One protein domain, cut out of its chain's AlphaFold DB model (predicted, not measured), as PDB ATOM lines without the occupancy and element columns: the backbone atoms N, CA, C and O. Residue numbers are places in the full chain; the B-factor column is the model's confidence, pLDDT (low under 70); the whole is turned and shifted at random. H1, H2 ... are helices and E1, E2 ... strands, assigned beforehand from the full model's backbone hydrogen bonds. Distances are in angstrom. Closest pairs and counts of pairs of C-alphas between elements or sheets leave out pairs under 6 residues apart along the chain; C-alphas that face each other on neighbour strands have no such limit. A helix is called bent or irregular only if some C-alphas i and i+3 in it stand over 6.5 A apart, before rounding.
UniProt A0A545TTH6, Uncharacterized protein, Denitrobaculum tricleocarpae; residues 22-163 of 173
ATOM      1  N   LYS A  22     -64.445 -68.602 121.420       91.81
ATOM      2  CA  LYS A  22     -65.715 -67.882 121.503       91.81
ATOM      3  C   LYS A  22     -65.864 -66.977 120.295       91.81
ATOM      4  O   LYS A  22     -64.874 -66.588 119.686       91.81
ATOM      5  N   PHE A  23     -67.088 -66.605 119.957       93.50
ATOM      6  CA  PHE A  23     -67.381 -65.750 118.815       93.50
ATOM      7  C   PHE A  23     -68.176 -64.525 119.266       93.50
ATOM      8  O   PHE A  23     -69.114 -64.622 120.055       93.50
ATOM      9  N   THR A  24     -67.824 -63.352 118.745       93.19
ATOM     10  CA  THR A  24     -68.537 -62.097 119.073       93.19
ATOM     11  C   THR A  24     -69.954 -62.043 118.497       93.19
ATOM     12  O   THR A  24     -70.804 -61.301 118.984       93.19
ATOM     13  N   LYS A  25     -70.212 -62.827 117.449       93.88
ATOM     14  CA  LYS A  25     -71.490 -62.974 116.746       93.88
ATOM     15  C   LYS A  25     -71.711 -64.457 116.426       93.88
ATOM     16  O   LYS A  25     -70.722 -65.189 116.357       93.88
ATOM     17  N   PRO A  26     -72.961 -64.903 116.203       96.06
ATOM     18  CA  PRO A  26     -73.212 -66.276 115.779       96.06
ATOM     19  C   PRO A  26     -72.507 -66.550 114.439       96.06
ATOM     20  O   PRO A  26     -72.714 -65.779 113.500       96.06
ATOM     21  N   PRO A  27     -71.697 -67.617 114.320       96.38
ATOM     22  CA  PRO A  27     -70.980 -67.902 113.076       96.38
ATOM     23  C   PRO A  27     -71.875 -68.323 111.911       96.38
ATOM     24  O   PRO A  27     -71.527 -68.088 110.759       96.38
ATOM     25  N   PHE A  28     -73.019 -68.950 112.190       97.81
ATOM     26  CA  PHE A  28     -73.943 -69.440 111.171       97.81
ATOM     27  C   PHE A  28     -75.197 -68.569 111.097       97.81
ATOM     28  O   PHE A  28     -75.806 -68.231 112.123       97.81
ATOM     29  N   PHE A  29     -75.615 -68.240 109.874       95.44
ATOM     30  CA  PHE A  29     -76.814 -67.445 109.635       95.44
ATOM     31  C   PHE A  29     -78.085 -68.247 109.923       95.44
ATOM     32  O   PHE A  29     -78.187 -69.425 109.591       95.44
ATOM     33  N   GLN A  30     -79.109 -67.586 110.470       94.00
ATOM     34  CA  GLN A  30     -80.371 -68.241 110.853       94.00
ATOM     35  C   GLN A  30     -81.066 -68.972 109.694       94.00
ATOM     36  O   GLN A  30     -81.661 -70.026 109.910       94.00
ATOM     37  N   GLY A  31     -80.967 -68.441 108.469       96.31
ATOM     38  CA  GLY A  31     -81.530 -69.070 107.269       96.31
ATOM     39  C   GLY A  31     -80.844 -70.379 106.862       96.31
ATOM     40  O   GLY A  31     -81.427 -71.155 106.114       96.31
ATOM     41  N   GLU A  32     -79.642 -70.646 107.372       96.94
ATOM     42  CA  GLU A  32     -78.856 -71.848 107.067       96.94
ATOM     43  C   GLU A  32     -79.006 -72.940 108.131       96.94
ATOM     44  O   GLU A  32     -78.599 -74.083 107.924       96.94
ATOM     45  N   LEU A  33     -79.577 -72.596 109.287       98.38
ATOM     46  CA  LEU A  33     -79.782 -73.535 110.378       98.38
ATOM     47  C   LEU A  33     -81.077 -74.319 110.170       98.38
ATOM     48  O   LEU A  33     -82.132 -73.739 109.910       98.38
ATOM     49  N   VAL A  34     -81.037 -75.624 110.399       98.31
ATOM     50  CA  VAL A  34     -82.211 -76.513 110.366       98.31
ATOM     51  C   VAL A  34     -82.601 -76.918 111.782       98.31
ATOM     52  O   VAL A  34     -81.748 -76.916 112.671       98.31
ATOM     53  N   ARG A  35     -83.870 -77.253 112.038       98.00
ATOM     54  CA  ARG A  35     -84.237 -77.801 113.355       98.00
ATOM     55  C   ARG A  35     -83.594 -79.172 113.497       98.00
ATOM     56  O   ARG A  35     -83.559 -79.949 112.543       98.00
ATOM     57  N   MET A  36     -83.083 -79.474 114.683       97.00
ATOM     58  CA  MET A  36     -82.378 -80.729 114.924       97.00
ATOM     59  C   MET A  36     -83.240 -81.950 114.575       97.00
ATOM     60  O   MET A  36     -82.746 -82.871 113.926       97.00
ATOM     61  N   GLU A  37     -84.528 -81.944 114.932       96.94
ATOM     62  CA  GLU A  37     -85.448 -83.053 114.636       96.94
ATOM     63  C   GLU A  37     -85.715 -83.288 113.142       96.94
ATOM     64  O   GLU A  37     -86.106 -84.395 112.763       96.94
ATOM     65  N   ASP A  38     -85.451 -82.298 112.287       97.75
ATOM     66  CA  ASP A  38     -85.616 -82.437 110.839       97.75
ATOM     67  C   ASP A  38     -84.465 -83.264 110.232       97.75
ATOM     68  O   ASP A  38     -84.603 -83.851 109.158       97.75
ATOM     69  N   THR A  39     -83.341 -83.404 110.944       97.81
ATOM     70  CA  THR A  39     -82.190 -84.217 110.520       97.81
ATOM     71  C   THR A  39     -82.285 -85.653 111.044       97.81
ATOM     72  O   THR A  39     -82.737 -85.889 112.166       97.81
ATOM     73  N   ALA A  40     -81.826 -86.637 110.260       97.12
ATOM     74  CA  ALA A  40     -81.818 -88.037 110.694       97.12
ATOM     75  C   ALA A  40     -80.952 -88.242 111.945       97.12
ATOM     76  O   ALA A  40     -81.409 -88.818 112.931       97.12
ATOM     77  N   PHE A  41     -79.733 -87.701 111.940       97.25
ATOM     78  CA  PHE A  41     -78.828 -87.809 113.078       97.25
ATOM     79  C   PHE A  41     -79.299 -87.014 114.304       97.25
ATOM     80  O   PHE A  41     -79.168 -87.494 115.426       97.25
ATOM     81  N   GLY A  42     -79.935 -85.855 114.121       97.38
ATOM     82  CA  GLY A  42     -80.508 -85.089 115.227       97.38
ATOM     83  C   GLY A  42     -81.627 -85.831 115.960       97.38
ATOM     84  O   GLY A  42     -81.706 -85.742 117.184       97.38
ATOM     85  N   ARG A  43     -82.443 -86.632 115.259       96.50
ATOM     86  CA  ARG A  43     -83.411 -87.534 115.912       96.50
ATOM     87  C   ARG A  43     -82.711 -88.597 116.760       96.50
ATOM     88  O   ARG A  43     -83.046 -88.741 117.929       96.50
ATOM     89  N   VAL A  44     -81.673 -89.240 116.218       95.00
ATOM     90  CA  VAL A  44     -80.860 -90.224 116.959       95.00
ATOM     91  C   VAL A  44     -80.253 -89.606 118.223       95.00
ATOM     92  O   VAL A  44     -80.357 -90.195 119.298       95.00
ATOM     93  N   ILE A  45     -79.663 -88.410 118.117       96.25
ATOM     94  CA  ILE A  45     -79.130 -87.656 119.261       96.25
ATOM     95  C   ILE A  45     -80.222 -87.434 120.311       96.25
ATOM     96  O   ILE A  45     -80.024 -87.761 121.479       96.25
ATOM     97  N   ARG A  46     -81.379 -86.904 119.897       95.12
ATOM     98  CA  ARG A  46     -82.499 -86.592 120.796       95.12
ATOM     99  C   ARG A  46     -83.003 -87.821 121.540       95.12
ATOM    100  O   ARG A  46     -83.315 -87.706 122.722       95.12
ATOM    101  N   ASP A  47     -83.058 -88.974 120.888       92.50
ATOM    102  CA  ASP A  47     -83.492 -90.218 121.524       92.50
ATOM    103  C   ASP A  47     -82.490 -90.693 122.585       92.50
ATOM    104  O   ASP A  47     -82.894 -91.052 123.689       92.50
ATOM    105  N   HIS A  48     -81.185 -90.604 122.310       92.19
ATOM    106  CA  HIS A  48     -80.150 -91.062 123.243       92.19
ATOM    107  C   HIS A  48     -79.942 -90.111 124.431       92.19
ATOM    108  O   HIS A  48     -79.678 -90.565 125.544       92.19
ATOM    109  N   VAL A  49     -80.095 -88.791 124.260       91.88
ATOM    110  CA  VAL A  49     -79.953 -87.870 125.406       91.88
ATOM    111  C   VAL A  49     -81.089 -88.015 126.422       91.88
ATOM    112  O   VAL A  49     -80.915 -87.658 127.585       91.88
ATOM    113  N   ARG A  50     -82.249 -88.571 126.035       89.62
ATOM    114  CA  ARG A  50     -83.352 -88.841 126.978       89.62
ATOM    115  C   ARG A  50     -82.952 -89.845 128.053       89.62
ATOM    116  O   ARG A  50     -83.438 -89.714 129.174       89.62
ATOM    117  N   SER A  51     -82.087 -90.803 127.719       84.56
ATOM    118  CA  SER A  51     -81.574 -91.815 128.647       84.56
ATOM    119  C   SER A  51     -80.329 -91.371 129.414       84.56
ATOM    120  O   SER A  51     -79.826 -92.133 130.237       84.56
ATOM    121  N   MET A  52     -79.803 -90.167 129.160       86.62
ATOM    122  CA  MET A  52     -78.711 -89.639 129.975       86.62
ATOM    123  C   MET A  52     -79.197 -89.403 131.411       86.62
ATOM    124  O   MET A  52     -80.330 -88.944 131.596       86.62
ATOM    125  N   PRO A  53     -78.351 -89.665 132.425       84.12
ATOM    126  CA  PRO A  53     -78.659 -89.302 133.801       84.12
ATOM    127  C   PRO A  53     -79.039 -87.826 133.894       84.12
ATOM    128  O   PRO A  53     -78.432 -86.992 133.226       84.12
ATOM    129  N   ASP A  54     -80.012 -87.488 134.732       85.19
ATOM    130  CA  ASP A  54     -80.343 -86.096 135.045       85.19
ATOM    131  C   ASP A  54     -79.473 -85.605 136.218       85.19
ATOM    132  O   ASP A  54     -79.932 -85.458 137.354       85.19
ATOM    133  N   SER A  55     -78.176 -85.418 135.957       84.00
ATOM    134  CA  SER A  55     -77.204 -84.880 136.916       84.00
ATOM    135  C   SER A  55     -76.741 -83.481 136.504       84.00
ATOM    136  O   SER A  55     -76.975 -83.041 135.379       84.00
ATOM    137  N   GLY A  56     -76.078 -82.756 137.412       78.12
ATOM    138  CA  GLY A  56     -75.566 -81.411 137.118       78.12
ATOM    139  C   GLY A  56     -74.671 -81.355 135.873       78.12
ATOM    140  O   GLY A  56     -74.756 -80.395 135.112       78.12
ATOM    141  N   ASP A  57     -73.896 -82.413 135.625       72.06
ATOM    142  CA  ASP A  57     -72.931 -82.483 134.521       72.06
ATOM    143  C   ASP A  57     -73.593 -82.673 133.146       72.06
ATOM    144  O   ASP A  57     -73.041 -82.279 132.119       72.06
ATOM    145  N   THR A  58     -74.779 -83.281 133.105       81.94
ATOM    146  CA  THR A  58     -75.459 -83.698 131.867       81.94
ATOM    147  C   THR A  58     -76.754 -82.942 131.600       81.94
ATOM    148  O   THR A  58     -77.168 -82.854 130.443       81.94
ATOM    149  N   ARG A  59     -77.389 -82.373 132.634       87.12
ATOM    150  CA  ARG A  59     -78.687 -81.687 132.542       87.12
ATOM    151  C   ARG A  59     -78.682 -80.573 131.508       87.12
ATOM    152  O   ARG A  59     -79.558 -80.549 130.658       87.12
ATOM    153  N   VAL A  60     -77.673 -79.701 131.539       86.06
ATOM    154  CA  VAL A  60     -77.592 -78.553 130.620       86.06
ATOM    155  C   VAL A  60     -77.567 -79.019 129.166       86.06
ATOM    156  O   VAL A  60     -78.378 -78.573 128.363       86.06
ATOM    157  N   LEU A  61     -76.687 -79.969 128.835       87.44
ATOM    158  CA  LEU A  61     -76.615 -80.528 127.485       87.44
ATOM    159  C   LEU A  61     -77.930 -81.216 127.099       87.44
ATOM    160  O   LEU A  61     -78.431 -81.022 125.996       87.44
ATOM    161  N   ARG A  62     -78.502 -82.017 127.999       91.31
ATOM    162  CA  ARG A  62     -79.763 -82.719 127.757       91.31
ATOM    163  C   ARG A  62     -80.896 -81.738 127.455       91.31
ATOM    164  O   ARG A  62     -81.609 -81.938 126.475       91.31
ATOM    165  N   ASP A  63     -81.047 -80.689 128.250       91.31
ATOM    166  CA  ASP A  63     -82.103 -79.690 128.088       91.31
ATOM    167  C   ASP A  63     -81.901 -78.871 126.805       91.31
ATOM    168  O   ASP A  63     -82.849 -78.717 126.028       91.31
ATOM    169  N   ASP A  64     -80.660 -78.456 126.516       90.94
ATOM    170  CA  ASP A  64     -80.288 -77.784 125.265       90.94
ATOM    171  C   ASP A  64     -80.711 -78.624 124.052       90.94
ATOM    172  O   ASP A  64     -81.365 -78.121 123.140       90.94
ATOM    173  N   ILE A  65     -80.405 -79.926 124.047       94.88
ATOM    174  CA  ILE A  65     -80.749 -80.837 122.948       94.88
ATOM    175  C   ILE A  65     -82.257 -81.101 122.879       94.88
ATOM    176  O   ILE A  65     -82.836 -81.096 121.786       94.88
ATOM    177  N   LEU A  66     -82.922 -81.335 124.015       95.19
ATOM    178  CA  LEU A  66     -84.351 -81.658 124.071       95.19
ATOM    179  C   LEU A  66     -85.246 -80.472 123.704       95.19
ATOM    180  O   LEU A  66     -86.305 -80.706 123.110       95.19
ATOM    181  N   SER A  67     -84.777 -79.236 123.897       95.25
ATOM    182  CA  SER A  67     -85.427 -78.010 123.403       95.25
ATOM    183  C   SER A  67     -85.598 -77.965 121.874       95.25
ATOM    184  O   SER A  67     -86.351 -77.143 121.360       95.25
ATOM    185  N   ASN A  68     -84.956 -78.897 121.156       96.56
ATOM    186  CA  ASN A  68     -84.936 -79.003 119.700       96.56
ATOM    187  C   ASN A  68     -84.316 -77.762 119.041       96.56
ATOM    188  O   ASN A  68     -84.997 -77.017 118.325       96.56
ATOM    189  N   PRO A  69     -83.017 -77.530 119.285       96.88
ATOM    190  CA  PRO A  69     -82.360 -76.330 118.819       96.88
ATOM    191  C   PRO A  69     -82.199 -76.362 117.298       96.88
ATOM    192  O   PRO A  69     -82.300 -77.406 116.642       96.88
ATOM    193  N   ARG A  70     -81.906 -75.193 116.727       98.12
ATOM    194  CA  ARG A  70     -81.472 -75.106 115.333       98.12
ATOM    195  C   ARG A  70     -79.969 -75.355 115.249       98.12
ATOM    196  O   ARG A  70     -79.203 -74.819 116.046       98.12
ATOM    197  N   VAL A  71     -79.559 -76.158 114.278       98.44
ATOM    198  CA  VAL A  71     -78.177 -76.599 114.082       98.44
ATOM    199  C   VAL A  71     -77.725 -76.346 112.656       98.44
ATOM    200  O   VAL A  71     -78.525 -76.363 111.719       98.44
ATOM    201  N   TYR A  72     -76.426 -76.138 112.488       98.50
ATOM    202  CA  TYR A  72     -75.796 -76.143 111.181       98.50
ATOM    203  C   TYR A  72     -75.446 -77.586 110.810       98.50
ATOM    204  O   TYR A  72     -74.768 -78.280 111.571       98.50
ATOM    205  N   ARG A  73     -75.916 -78.053 109.650       98.00
ATOM    206  CA  ARG A  73     -75.617 -79.401 109.151       98.00
ATOM    207  C   ARG A  73     -74.372 -79.352 108.271       98.00
ATOM    208  O   ARG A  73     -74.443 -78.862 107.149       98.00
ATOM    209  N   VAL A  74     -73.256 -79.879 108.771       97.69
ATOM    210  CA  VAL A  74     -72.015 -80.026 107.990       97.69
ATOM    211  C   VAL A  74     -72.094 -81.274 107.112       97.69
ATOM    212  O   VAL A  74     -71.777 -81.223 105.929       97.69
ATOM    213  N   SER A  75     -72.556 -82.388 107.681       97.19
ATOM    214  CA  SER A  75     -72.844 -83.637 106.972       97.19
ATOM    215  C   SER A  75     -73.977 -84.388 107.679       97.19
ATOM    216  O   SER A  75     -74.484 -83.932 108.704       97.19
ATOM    217  N   GLU A  76     -74.380 -85.545 107.151       95.81
ATOM    218  CA  GLU A  76     -75.434 -86.367 107.763       95.81
ATOM    219  C   GLU A  76     -75.121 -86.776 109.210       95.81
ATOM    220  O   GLU A  76     -76.038 -86.922 110.008       95.81
ATOM    221  N   GLU A  77     -73.842 -86.893 109.573       96.50
ATOM    222  CA  GLU A  77     -73.380 -87.334 110.898       96.50
ATOM    223  C   GLU A  77     -72.517 -86.286 111.605       96.50
ATOM    224  O   GLU A  77     -71.739 -86.593 112.513       96.50
ATOM    225  N   PHE A  78     -72.625 -85.034 111.165       98.00
ATOM    226  CA  PHE A  78     -71.874 -83.920 111.716       98.00
ATOM    227  C   PHE A  78     -72.769 -82.685 111.773       98.00
ATOM    228  O   PHE A  78     -73.049 -82.033 110.761       98.00
ATOM    229  N   LEU A  79     -73.194 -82.345 112.985       98.56
ATOM    230  CA  LEU A  79     -74.025 -81.187 113.286       98.56
ATOM    231  C   LEU A  79     -73.255 -80.230 114.192       98.56
ATOM    232  O   LEU A  79     -72.466 -80.652 115.034       98.56
ATOM    233  N   ILE A  80     -73.508 -78.934 114.053       98.31
ATOM    234  CA  ILE A  80     -72.953 -77.917 114.943       98.31
ATOM    235  C   ILE A  80     -74.107 -77.150 115.570       98.31
ATOM    236  O   ILE A  80     -74.921 -76.537 114.876       98.31
ATOM    237  N   LEU A  81     -74.168 -77.177 116.895       96.75
ATOM    238  CA  LEU A  81     -74.998 -76.273 117.672       96.75
ATOM    239  C   LEU A  81     -74.178 -75.020 117.974       96.75
ATOM    240  O   LEU A  81     -73.066 -75.125 118.487       96.75
ATOM    241  N   GLN A  82     -74.735 -73.845 117.688       94.88
ATOM    242  CA  GLN A  82     -74.208 -72.581 118.195       94.88
ATOM    243  C   GLN A  82     -75.109 -72.091 119.326       94.88
ATOM    244  O   GLN A  82     -76.329 -72.023 119.162       94.88
ATOM    245  N   LYS A  83     -74.520 -71.755 120.469       91.06
ATOM    246  CA  LYS A  83     -75.253 -71.277 121.643       91.06
ATOM    247  C   LYS A  83     -74.637 -70.000 122.178       91.06
ATOM    248  O   LYS A  83     -73.440 -69.776 122.019       91.06
ATOM    249  N   GLN A  84     -75.458 -69.176 122.811       90.38
ATOM    250  CA  GLN A  84     -74.972 -67.986 123.486       90.38
ATOM    251  C   GLN A  84     -74.595 -68.332 124.929       90.38
ATOM    252  O   GLN A  84     -75.379 -68.931 125.663       90.38
ATOM    253  N   SER A  85     -73.388 -67.953 125.328       83.69
ATOM    254  CA  SER A  85     -72.911 -68.018 126.701       83.69
ATOM    255  C   SER A  85     -73.754 -67.095 127.579       83.69
ATOM    256  O   SER A  85     -73.860 -65.893 127.326       83.69
ATOM    257  N   ALA A  86     -74.319 -67.654 128.648       78.00
ATOM    258  CA  ALA A  86     -75.071 -66.892 129.643       78.00
ATOM    259  C   ALA A  86     -74.181 -65.950 130.479       78.00
ATOM    260  O   ALA A  86     -74.695 -65.064 131.154       78.00
ATOM    261  N   VAL A  87     -72.856 -66.145 130.451       79.62
ATOM    262  CA  VAL A  87     -71.901 -65.408 131.293       79.62
ATOM    263  C   VAL A  87     -71.461 -64.102 130.641       79.62
ATOM    264  O   VAL A  87     -71.377 -63.075 131.305       79.62
ATOM    265  N   ASP A  88     -71.159 -64.136 129.345       83.00
ATOM    266  CA  ASP A  88     -70.509 -63.025 128.639       83.00
ATOM    267  C   ASP A  88     -71.151 -62.700 127.282       83.00
ATOM    268  O   ASP A  88     -70.580 -61.946 126.497       83.00
ATOM    269  N   ALA A  89     -72.333 -63.262 127.002       86.00
ATOM    270  CA  ALA A  89     -73.096 -63.076 125.765       86.00
ATOM    271  C   ALA A  89     -72.341 -63.444 124.471       86.00
ATOM    272  O   ALA A  89     -72.843 -63.187 123.370       86.00
ATOM    273  N   SER A  90     -71.166 -64.063 124.590       90.69
ATOM    274  CA  SER A  90     -70.408 -64.601 123.467       90.69
ATOM    275  C   SER A  90     -71.080 -65.849 122.907       90.69
ATOM    276  O   SER A  90     -71.960 -66.437 123.532       90.69
ATOM    277  N   TRP A  91     -70.676 -66.261 121.716       93.44
ATOM    278  CA  TRP A  91     -71.190 -67.461 121.073       93.44
ATOM    279  C   TRP A  91     -70.177 -68.591 121.174       93.44
ATOM    280  O   TRP A  91     -68.983 -68.386 120.980       93.44
ATOM    281  N   GLU A  92     -70.667 -69.789 121.450       91.69
ATOM    282  CA  GLU A  92     -69.889 -71.015 121.578       91.69
ATOM    283  C   GLU A  92     -70.446 -72.077 120.635       91.69
ATOM    284  O   GLU A  92     -71.628 -72.054 120.275       91.69
ATOM    285  N   LEU A  93     -69.593 -73.027 120.254       94.25
ATOM    286  CA  LEU A  93     -69.966 -74.135 119.385       94.25
ATOM    287  C   LEU A  93     -69.903 -75.456 120.146       94.25
ATOM    288  O   LEU A  93     -68.911 -75.757 120.809       94.25
ATOM    289  N   VAL A  94     -70.947 -76.262 119.985       94.56
ATOM    290  CA  VAL A  94     -70.967 -77.673 120.362       94.56
ATOM    291  C   VAL A  94     -71.009 -78.483 119.074       94.56
ATOM    292  O   VAL A  94     -72.002 -78.475 118.342       94.56
ATOM    293  N   VAL A  95     -69.911 -79.174 118.791       96.81
ATOM    294  CA  VAL A  95     -69.812 -80.099 117.664       96.81
ATOM    295  C   VAL A  95     -70.435 -81.424 118.075       96.81
ATOM    296  O   VAL A  95     -70.062 -82.006 119.089       96.81
ATOM    297  N   MET A  96     -71.376 -81.907 117.277       97.81
ATOM    298  CA  MET A  96     -72.031 -83.194 117.456       97.81
ATOM    299  C   MET A  96     -71.673 -84.091 116.286       97.81
ATOM    300  O   MET A  96     -71.971 -83.778 115.135       97.81
ATOM    301  N   THR A  97     -71.048 -85.220 116.579       97.38
ATOM    302  CA  THR A  97     -70.719 -86.224 115.567       97.38
ATOM    303  C   THR A  97     -70.853 -87.621 116.147       97.38
ATOM    304  O   THR A  97     -71.115 -87.775 117.339       97.38
ATOM    305  N   ARG A  98     -70.737 -88.657 115.324       95.12
ATOM    306  CA  ARG A  98     -70.765 -90.033 115.805       95.12
ATOM    307  C   ARG A  98     -69.689 -90.871 115.152       95.12
ATOM    308  O   ARG A  98     -69.199 -90.581 114.068       95.12
ATOM    309  N   ASN A  99     -69.357 -91.946 115.839       91.44
ATOM    310  CA  ASN A  99     -68.748 -93.108 115.226       91.44
ATOM    311  C   ASN A  99     -69.707 -94.293 115.400       91.44
ATOM    312  O   ASN A  99     -70.839 -94.145 115.863       91.44
ATOM    313  N   ARG A 100     -69.248 -95.491 115.042       89.25
ATOM    314  CA  ARG A 100     -70.050 -96.716 115.141       89.25
ATOM    315  C   ARG A 100     -70.504 -97.086 116.565       89.25
ATOM    316  O   ARG A 100     -71.401 -97.905 116.694       89.25
ATOM    317  N   HIS A 101     -69.893 -96.523 117.607       90.56
ATOM    318  CA  HIS A 101     -70.145 -96.892 119.005       90.56
ATOM    319  C   HIS A 101     -70.661 -95.740 119.873       90.56
ATOM    320  O   HIS A 101     -71.261 -95.997 120.907       90.56
ATOM    321  N   HIS A 102     -70.400 -94.486 119.505       94.12
ATOM    322  CA  HIS A 102     -70.688 -93.335 120.358       94.12
ATOM    323  C   HIS A 102     -71.202 -92.146 119.556       94.12
ATOM    324  O   HIS A 102     -70.704 -91.851 118.467       94.12
ATOM    325  N   ILE A 103     -72.129 -91.413 120.165       95.62
ATOM    326  CA  ILE A 103     -72.419 -90.016 119.852       95.62
ATOM    327  C   ILE A 103     -71.449 -89.167 120.671       95.62
ATOM    328  O   ILE A 103     -71.261 -89.405 121.860       95.62
ATOM    329  N   MET A 104     -70.815 -88.188 120.048       95.94
ATOM    330  CA  MET A 104     -69.833 -87.314 120.675       95.94
ATOM    331  C   MET A 104     -70.346 -85.879 120.660       95.94
ATOM    332  O   MET A 104     -70.705 -85.364 119.601       95.94
ATOM    333  N   PHE A 105     -70.337 -85.241 121.828       94.38
ATOM    334  CA  PHE A 105     -70.627 -83.824 122.027       94.38
ATOM    335  C   PHE A 105     -69.334 -83.133 122.429       94.38
ATOM    336  O   PHE A 105     -68.766 -83.433 123.477       94.38
ATOM    337  N   CYS A 106     -68.846 -82.243 121.580       93.44
ATOM    338  CA  CYS A 106     -67.473 -81.782 121.615       93.44
ATOM    339  C   CYS A 106     -67.390 -80.260 121.706       93.44
ATOM    340  O   CYS A 106     -68.038 -79.544 120.941       93.44
ATOM    341  N   LEU A 107     -66.530 -79.782 122.599       89.75
ATOM    342  CA  LEU A 107     -66.105 -78.392 122.688       89.75
ATOM    343  C   LEU A 107     -64.741 -78.229 122.016       89.75
ATOM    344  O   LEU A 107     -63.901 -79.131 122.060       89.75
ATOM    345  N   LEU A 108     -64.524 -77.072 121.395       89.69
ATOM    346  CA  LEU A 108     -63.278 -76.753 120.703       89.69
ATOM    347  C   LEU A 108     -62.174 -76.392 121.705       89.69
ATOM    348  O   LEU A 108     -62.399 -75.584 122.610       89.69
ATOM    349  N   LEU A 109     -60.981 -76.953 121.504       85.50
ATOM    350  CA  LEU A 109     -59.772 -76.621 122.258       85.50
ATOM    351  C   LEU A 109     -58.845 -75.743 121.421       85.50
ATOM    352  O   LEU A 109     -58.752 -75.924 120.208       85.50
ATOM    353  N   GLU A 110     -58.155 -74.806 122.070       80.06
ATOM    354  CA  GLU A 110     -57.188 -73.920 121.416       80.06
ATOM    355  C   GLU A 110     -56.047 -74.736 120.811       80.06
ATOM    356  O   GLU A 110     -55.573 -75.709 121.399       80.06
ATOM    357  N   HIS A 111     -55.627 -74.341 119.612       74.62
ATOM    358  CA  HIS A 111     -54.547 -75.000 118.900       74.62
ATOM    359  C   HIS A 111     -53.887 -74.031 117.927       74.62
ATOM    360  O   HIS A 111     -54.571 -73.337 117.178       74.62
ATOM    361  N   GLU A 112     -52.557 -74.016 117.917       66.81
ATOM    362  CA  GLU A 112     -51.762 -73.025 117.182       66.81
ATOM    363  C   GLU A 112     -51.822 -73.199 115.657       66.81
ATOM    364  O   GLU A 112     -51.533 -72.269 114.914       66.81
ATOM    365  N   THR A 113     -52.215 -74.380 115.173       74.19
ATOM    366  CA  THR A 113     -52.166 -74.724 113.740       74.19
ATOM    367  C   THR A 113     -53.497 -74.582 112.998       74.19
ATOM    368  O   THR A 113     -53.645 -75.148 111.914       74.19
ATOM    369  N   VAL A 114     -54.505 -73.926 113.577       81.00
ATOM    370  CA  VAL A 114     -55.779 -73.737 112.870       81.00
ATOM    371  C   VAL A 114     -55.602 -72.663 111.802       81.00
ATOM    372  O   VAL A 114     -55.150 -71.558 112.092       81.00
ATOM    373  N   GLU A 115     -56.002 -72.976 110.573       87.38
ATOM    374  CA  GLU A 115     -56.036 -72.006 109.481       87.38
ATOM    375  C   GLU A 115     -57.088 -70.923 109.752       87.38
ATOM    376  O   GLU A 115     -58.285 -71.212 109.875       87.38
ATOM    377  N   ILE A 116     -56.628 -69.673 109.835       90.25
ATOM    378  CA  ILE A 116     -57.470 -68.493 110.032       90.25
ATOM    379  C   ILE A 116     -57.791 -67.906 108.650       90.25
ATOM    380  O   ILE A 116     -56.869 -67.431 107.987       90.25
ATOM    381  N   PRO A 117     -59.062 -67.911 108.209       92.19
ATOM    382  CA  PRO A 117     -59.447 -67.332 106.927       92.19
ATOM    383  C   PRO A 117     -59.194 -65.825 106.863       92.19
ATOM    384  O   PRO A 117     -59.323 -65.119 107.869       92.19
ATOM    385  N   ASP A 118     -58.944 -65.321 105.656       93.62
ATOM    386  CA  ASP A 118     -58.794 -63.889 105.409       93.62
ATOM    387  C   ASP A 118     -59.996 -63.092 105.939       93.62
ATOM    388  O   ASP A 118     -61.163 -63.403 105.688       93.62
ATOM    389  N   GLY A 119     -59.703 -62.037 106.704       92.12
ATOM    390  CA  GLY A 119     -60.704 -61.172 107.331       92.12
ATOM    391  C   GLY A 119     -61.233 -61.664 108.682       92.12
ATOM    392  O   GLY A 119     -61.852 -60.874 109.398       92.12
ATOM    393  N   ALA A 120     -60.969 -62.913 109.076       94.19
ATOM    394  CA  ALA A 120     -61.217 -63.372 110.437       94.19
ATOM    395  C   ALA A 120     -60.040 -63.009 111.358       94.19
ATOM    396  O   ALA A 120     -58.884 -62.946 110.943       94.19
ATOM    397  N   ALA A 121     -60.332 -62.773 112.633       91.94
ATOM    398  CA  ALA A 121     -59.328 -62.482 113.646       91.94
ATOM    399  C   ALA A 121     -59.640 -63.216 114.949       91.94
ATOM    400  O   ALA A 121     -60.780 -63.199 115.420       91.94
ATOM    401  N   LEU A 122     -58.598 -63.786 115.552       88.81
ATOM    402  CA  LEU A 122     -58.610 -64.355 116.896       88.81
ATOM    403  C   LEU A 122     -57.857 -63.417 117.837       88.81
ATOM    404  O   LEU A 122     -56.721 -63.031 117.563       88.81
ATOM    405  N   ARG A 123     -58.485 -63.021 118.943       86.94
ATOM    406  CA  ARG A 123     -57.862 -62.153 119.951       86.94
ATOM    407  C   ARG A 123     -58.158 -62.669 121.345       86.94
ATOM    408  O   ARG A 123     -59.308 -62.966 121.654       86.94
ATOM    409  N   ARG A 124     -57.146 -62.704 122.214       83.31
ATOM    410  CA  ARG A 124     -57.394 -62.842 123.654       83.31
ATOM    411  C   ARG A 124     -57.919 -61.503 124.186       83.31
ATOM    412  O   ARG A 124     -57.270 -60.482 123.938       83.31
ATOM    413  N   PRO A 125     -59.070 -61.470 124.880       71.62
ATOM    414  CA  PRO A 125     -59.521 -60.265 125.563       71.62
ATOM    415  C   PRO A 125     -58.437 -59.783 126.538       71.62
ATOM    416  O   PRO A 125     -57.934 -60.558 127.348       71.62
ATOM    417  N   GLN A 126     -58.038 -58.513 126.454       62.22
ATOM    418  CA  GLN A 126     -57.110 -57.939 127.430       62.22
ATOM    419  C   GLN A 126     -57.848 -57.719 128.759       62.22
ATOM    420  O   GLN A 126     -58.910 -57.104 128.771       62.22
ATOM    421  N   GLY A 127     -57.271 -58.178 129.875       54.16
ATOM    422  CA  GLY A 127     -57.670 -57.734 131.217       54.16
ATOM    423  C   GLY A 127     -58.547 -58.671 132.054       54.16
ATOM    424  O   GLY A 127     -58.809 -58.319 133.201       54.16
ATOM    425  N   ASP A 128     -58.948 -59.852 131.572       53.31
ATOM    426  CA  ASP A 128     -59.607 -60.852 132.430       53.31
ATOM    427  C   ASP A 128     -58.837 -62.182 132.454       53.31
ATOM    428  O   ASP A 128     -59.042 -63.030 131.583       53.31
ATOM    429  N   PRO A 129     -57.970 -62.417 133.460       53.78
ATOM    430  CA  PRO A 129     -57.286 -63.701 133.629       53.78
ATOM    431  C   PRO A 129     -58.247 -64.882 133.860       53.78
ATOM    432  O   PRO A 129     -57.801 -66.027 133.875       53.78
ATOM    433  N   ARG A 130     -59.557 -64.634 134.030       53.28
ATOM    434  CA  ARG A 130     -60.599 -65.658 134.189       53.28
ATOM    435  C   ARG A 130     -61.327 -66.016 132.890       53.28
ATOM    436  O   ARG A 130     -62.093 -66.976 132.907       53.28
ATOM    437  N   ASN A 131     -61.093 -65.312 131.774       60.44
ATOM    438  CA  ASN A 131     -61.659 -65.660 130.462       60.44
ATOM    439  C   ASN A 131     -60.534 -65.936 129.449       60.44
ATOM    440  O   ASN A 131     -60.212 -65.076 128.628       60.44
ATOM    441  N   PRO A 132     -59.908 -67.128 129.501       65.38
ATOM    442  CA  PRO A 132     -58.763 -67.459 128.652       65.38
ATOM    443  C   PRO A 132     -59.131 -67.693 127.178       65.38
ATOM    444  O   PRO A 132     -58.243 -67.935 126.367       65.38
ATOM    445  N   ALA A 133     -60.416 -67.649 126.819       77.88
ATOM    446  CA  ALA A 133     -60.873 -68.006 125.485       77.88
ATOM    447  C   ALA A 133     -60.438 -66.989 124.413       77.88
ATOM    448  O   ALA A 133     -60.543 -65.771 124.582       77.88
ATOM    449  N   LEU A 134     -60.011 -67.507 123.263       86.81
ATOM    450  CA  LEU A 134     -59.791 -66.745 122.045       86.81
ATOM    451  C   LEU A 134     -61.128 -66.279 121.475       86.81
ATOM    452  O   LEU A 134     -62.003 -67.077 121.139       86.81
ATOM    453  N   MET A 135     -61.263 -64.966 121.328       90.00
ATOM    454  CA  MET A 135     -62.434 -64.338 120.746       90.00
ATOM    455  C   MET A 135     -62.259 -64.183 119.234       90.00
ATOM    456  O   MET A 135     -61.400 -63.434 118.764       90.00
ATOM    457  N   ALA A 136     -63.103 -64.879 118.481       92.69
ATOM    458  CA  ALA A 136     -63.230 -64.797 117.041       92.69
ATOM    459  C   ALA A 136     -64.150 -63.638 116.625       92.69
ATOM    460  O   ALA A 136     -65.244 -63.418 117.165       92.69
ATOM    461  N   SER A 137     -63.703 -62.886 115.626       94.44
ATOM    462  CA  SER A 137     -64.425 -61.746 115.061       94.44
ATOM    463  C   SER A 137     -64.042 -61.530 113.599       94.44
ATOM    464  O   SER A 137     -63.029 -62.052 113.141       94.44
ATOM    465  N   GLY A 138     -64.857 -60.771 112.871       95.00
ATOM    466  CA  GLY A 138     -64.631 -60.466 111.460       95.00
ATOM    467  C   GLY A 138     -65.941 -60.337 110.680       95.00
ATOM    468  O   GLY A 138     -67.021 -60.333 111.286       95.00
ATOM    469  N   PRO A 139     -65.859 -60.224 109.344       96.81
ATOM    470  CA  PRO A 139     -67.009 -60.342 108.456       96.81
ATOM    471  C   PRO A 139     -67.717 -61.698 108.635       96.81
ATOM    472  O   PRO A 139     -67.037 -62.694 108.902       96.81
ATOM    473  N   PRO A 140     -69.053 -61.767 108.484       94.94
ATOM    474  CA  PRO A 140     -69.820 -62.980 108.779       94.94
ATOM    475  C   PRO A 140     -69.313 -64.236 108.058       94.94
ATOM    476  O   PRO A 140     -69.146 -65.282 108.676       94.94
ATOM    477  N   GLU A 141     -68.986 -64.125 106.775       96.12
ATOM    478  CA  GLU A 141     -68.524 -65.224 105.930       96.12
ATOM    479  C   GLU A 141     -67.152 -65.735 106.378       96.12
ATOM    480  O   GLU A 141     -66.942 -66.944 106.449       96.12
ATOM    481  N   ALA A 142     -66.238 -64.835 106.754       96.62
ATOM    482  CA  ALA A 142     -64.925 -65.207 107.279       96.62
ATOM    483  C   ALA A 142     -65.048 -65.909 108.643       96.62
ATOM    484  O   ALA A 142     -64.398 -66.923 108.894       96.62
ATOM    485  N   VAL A 143     -65.937 -65.413 109.512       96.62
ATOM    486  CA  VAL A 143     -66.220 -66.027 110.819       96.62
ATOM    487  C   VAL A 143     -66.875 -67.399 110.662       96.62
ATOM    488  O   VAL A 143     -66.517 -68.333 111.381       96.62
ATOM    489  N   LYS A 144     -67.784 -67.555 109.696       97.38
ATOM    490  CA  LYS A 144     -68.383 -68.843 109.341       97.38
ATOM    491  C   LYS A 144     -67.322 -69.844 108.885       97.38
ATOM    492  O   LYS A 144     -67.304 -70.970 109.377       97.38
ATOM    493  N   GLN A 145     -66.433 -69.445 107.973       96.81
ATOM    494  CA  GLN A 145     -65.347 -70.313 107.506       96.81
ATOM    495  C   GLN A 145     -64.410 -70.699 108.651       96.81
ATOM    496  O   GLN A 145     -64.068 -71.869 108.795       96.81
ATOM    497  N   LEU A 146     -64.080 -69.757 109.539       95.81
ATOM    498  CA  LEU A 146     -63.270 -70.044 110.718       95.81
ATOM    499  C   LEU A 146     -63.959 -71.068 111.633       95.81
ATOM    500  O   LEU A 146     -63.327 -72.024 112.073       95.81
ATOM    501  N   ALA A 147     -65.259 -70.909 111.894       96.12
ATOM    502  CA  ALA A 147     -66.039 -71.854 112.689       96.12
ATOM    503  C   ALA A 147     -66.069 -73.263 112.074       96.12
ATOM    504  O   ALA A 147     -65.976 -74.252 112.808       96.12
ATOM    505  N   LEU A 148     -66.167 -73.370 110.746       96.62
ATOM    506  CA  LEU A 148     -66.099 -74.646 110.031       96.62
ATOM    507  C   LEU A 148     -64.705 -75.268 110.122       96.62
ATOM    508  O   LEU A 148     -64.600 -76.429 110.517       96.62
ATOM    509  N   ASN A 149     -63.649 -74.497 109.852       94.69
ATOM    510  CA  ASN A 149     -62.263 -74.949 109.975       94.69
ATOM    511  C   ASN A 149     -61.995 -75.488 111.381       94.69
ATOM    512  O   ASN A 149     -61.583 -76.634 111.532       94.69
ATOM    513  N   LEU A 150     -62.334 -74.713 112.414       93.94
ATOM    514  CA  LEU A 150     -62.213 -75.126 113.812       93.94
ATOM    515  C   LEU A 150     -62.977 -76.422 114.096       93.94
ATOM    516  O   LEU A 150     -62.438 -77.360 114.685       93.94
ATOM    517  N   SER A 151     -64.228 -76.503 113.647       94.38
ATOM    518  CA  SER A 151     -65.059 -77.690 113.853       94.38
ATOM    519  C   SER A 151     -64.470 -78.928 113.180       94.38
ATOM    520  O   SER A 151     -64.568 -80.020 113.731       94.38
ATOM    521  N   LEU A 152     -63.802 -78.787 112.040       92.94
ATOM    522  CA  LEU A 152     -63.228 -79.913 111.307       92.94
ATOM    523  C   LEU A 152     -61.839 -80.308 111.818       92.94
ATOM    524  O   LEU A 152     -61.571 -81.500 111.959       92.94
ATOM    525  N   THR A 153     -60.979 -79.345 112.146       91.06
ATOM    526  CA  THR A 153     -59.536 -79.595 112.308       91.06
ATOM    527  C   THR A 153     -59.007 -79.364 113.716       91.06
ATOM    528  O   THR A 153     -58.013 -79.984 114.088       91.06
ATOM    529  N   ALA A 154     -59.656 -78.523 114.529       90.06
ATOM    530  CA  ALA A 154     -59.158 -78.248 115.872       90.06
ATOM    531  C   ALA A 154     -59.307 -79.485 116.777       90.06
ATOM    532  O   ALA A 154     -60.289 -80.230 116.641       90.06
ATOM    533  N   PRO A 155     -58.393 -79.698 117.738       88.94
ATOM    534  CA  PRO A 155     -58.597 -80.646 118.823       88.94
ATOM    535  C   PRO A 155     -59.859 -80.311 119.618       88.94
ATOM    536  O   PRO A 155     -60.299 -79.159 119.690       88.94
ATOM    537  N   LYS A 156     -60.465 -81.339 120.213       90.44
ATOM    538  CA  LYS A 156     -61.754 -81.220 120.894       90.44
ATOM    539  C   LYS A 156     -61.758 -81.999 122.198       90.44
ATOM    540  O   LYS A 156     -61.237 -83.110 122.250       90.44
ATOM    541  N   ALA A 157     -62.400 -81.440 123.216       89.38
ATOM    542  CA  ALA A 157     -62.785 -82.173 124.415       89.38
ATOM    543  C   ALA A 157     -64.223 -82.656 124.231       89.38
ATOM    544  O   ALA A 157     -65.116 -81.844 123.990       89.38
ATOM    545  N   CYS A 158     -64.444 -83.968 124.316       91.69
ATOM    546  CA  CYS A 158     -65.734 -84.568 123.993       91.69
ATOM    547  C   CYS A 158     -66.308 -85.367 125.161       91.69
ATOM    548  O   CYS A 158     -65.613 -86.174 125.777       91.69
ATOM    549  N   MET A 159     -67.608 -85.204 125.389       89.56
ATOM    550  CA  MET A 159     -68.428 -86.179 126.096       89.56
ATOM    551  C   MET A 159     -68.912 -87.213 125.080       89.56
ATOM    552  O   MET A 159     -69.508 -86.855 124.063       89.56
ATOM    553  N   ALA A 160     -68.653 -88.489 125.350       91.81
ATOM    554  CA  ALA A 160     -69.111 -89.592 124.517       91.81
ATOM    555  C   ALA A 160     -70.300 -90.293 125.182       91.81
ATOM    556  O   ALA A 160     -70.227 -90.695 126.341       91.81
ATOM    557  N   LEU A 161     -71.380 -90.453 124.429       90.50
ATOM    558  CA  LEU A 161     -72.576 -91.183 124.815       90.50
ATOM    559  C   LEU A 161     -72.620 -92.489 124.011       90.50
ATOM    560  O   LEU A 161     -72.656 -92.421 122.779       90.50
ATOM    561  N   PRO A 162     -72.582 -93.667 124.656       89.06
ATOM    562  CA  PRO A 162     -72.638 -94.933 123.942       89.06
ATOM    563  C   PRO A 162     -73.957 -95.086 123.183       89.06
ATOM    564  O   PRO A 162     -75.033 -94.752 123.676       89.06
ATOM    565  N   ILE A 163     -73.849 -95.625 121.975       86.25
ATOM    566  CA  ILE A 163     -74.960 -96.133 121.179       86.25
ATOM    567  C   ILE A 163     -75.005 -97.627 121.478       86.25
ATOM    568  O   ILE A 163     -73.974 -98.297 121.372       86.25
TER     569      ILE A 163
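AT A GLANCE: This is residues 22 to 163 of the 173 residues of an uncharacterized protein of Denitrobaculum tricleocarpae (UniProt A0A545TTH6). A strongly twisted sheet of five strands, E1 E2 E3 E4 E7, makes the middle, with H3 slanting over one face and H1 crossing the other. H1 and H2 form a helical hairpin at one end of the longest axis, and the small strand hairpin E5 E6 packs beside H3 at the other. The printed part has 142 residues, with three named helices and seven named strands in the order H1 H2 E1 E2 E3 E4 E5 E6 H3 E7, of the mixed class; both sheets are antiparallel. It is compact, with a radius of gyration of the C-alphas of 15.2 A and spans of 42 by 30 by 26 A.

IN THESE COORDINATES: Start at Lys 22; residues 22 to 39 hold no named element. Find C-alpha 40 at (-81.818, -88.037, 110.694), where H1, residues 40 to 49, begins its 14.8 A. H2 is residues 56 to 66, 15.7 A, and irregular: C-alphas 57 and 60 are 7.2 A apart. Next come E1, residues 70 to 75, E2, 78 to 84, 20.1 A, E3, 91 to 98, 23.2 A, and E4, 102 to 108, 18.2 A. Beyond them look for E5, 121 to 123, E6, 134 to 137, H3, 140 to 153, 19.9 A, and E7, 156 to 162, 17.8 A, ending at C-alpha 162 (-72.638, -94.933, 123.942).

HOW THE PARTS SIT: E1 to E4 form a meander, each strand the antiparallel neighbour of the one before; look for N 72 and O 80 at 2.9 A, N 94 and O 81 at 2.8 A, and N 106 and O 95 at 2.8 A. E7, an edge strand, is the antiparallel neighbour of E4, with N 161 and O 103 within hydrogen-bond range at 2.8 A. H3 and H1 are on opposite faces, giving three layers, helices on both faces of a sheet. H3 lies over E2 and E3 at a height of 10.5 A over the sheet; its closest C-alpha to E3 is Ser 151, 6.6 A from Val 95. H1, at a height of 8.7 A, runs across the strands, at 82 degrees to E3 on the local plane. H1 and H2 touch, closest at the C-alphas of Val 49 and Arg 62, 5.7 A, opposite ways at a shallow tilt of 34 degrees, only just short of steep. H2 only grazes the sheet with residues 58 to 65. In the hairpin E5 and E6, N 121 and O 137 are 2.8 A apart; the closest C-alphas of E6 and H3 are Ser 137 and Val 143, 6.3 A. Every O i to N i+4 pair is within hydrogen-bond range in H1 and H3; in H2, 5 of 7 are.

THE WHOLE: The two C-alphas farthest apart are those of Arg 100 and Gly 127, 43.9 A. The printed part has no cut, and the link E4 to E5, 12 residues, is long. Mean pLDDT of the printed part is 90.0; look for values under 70 at residue 112 and residues 126 to 132.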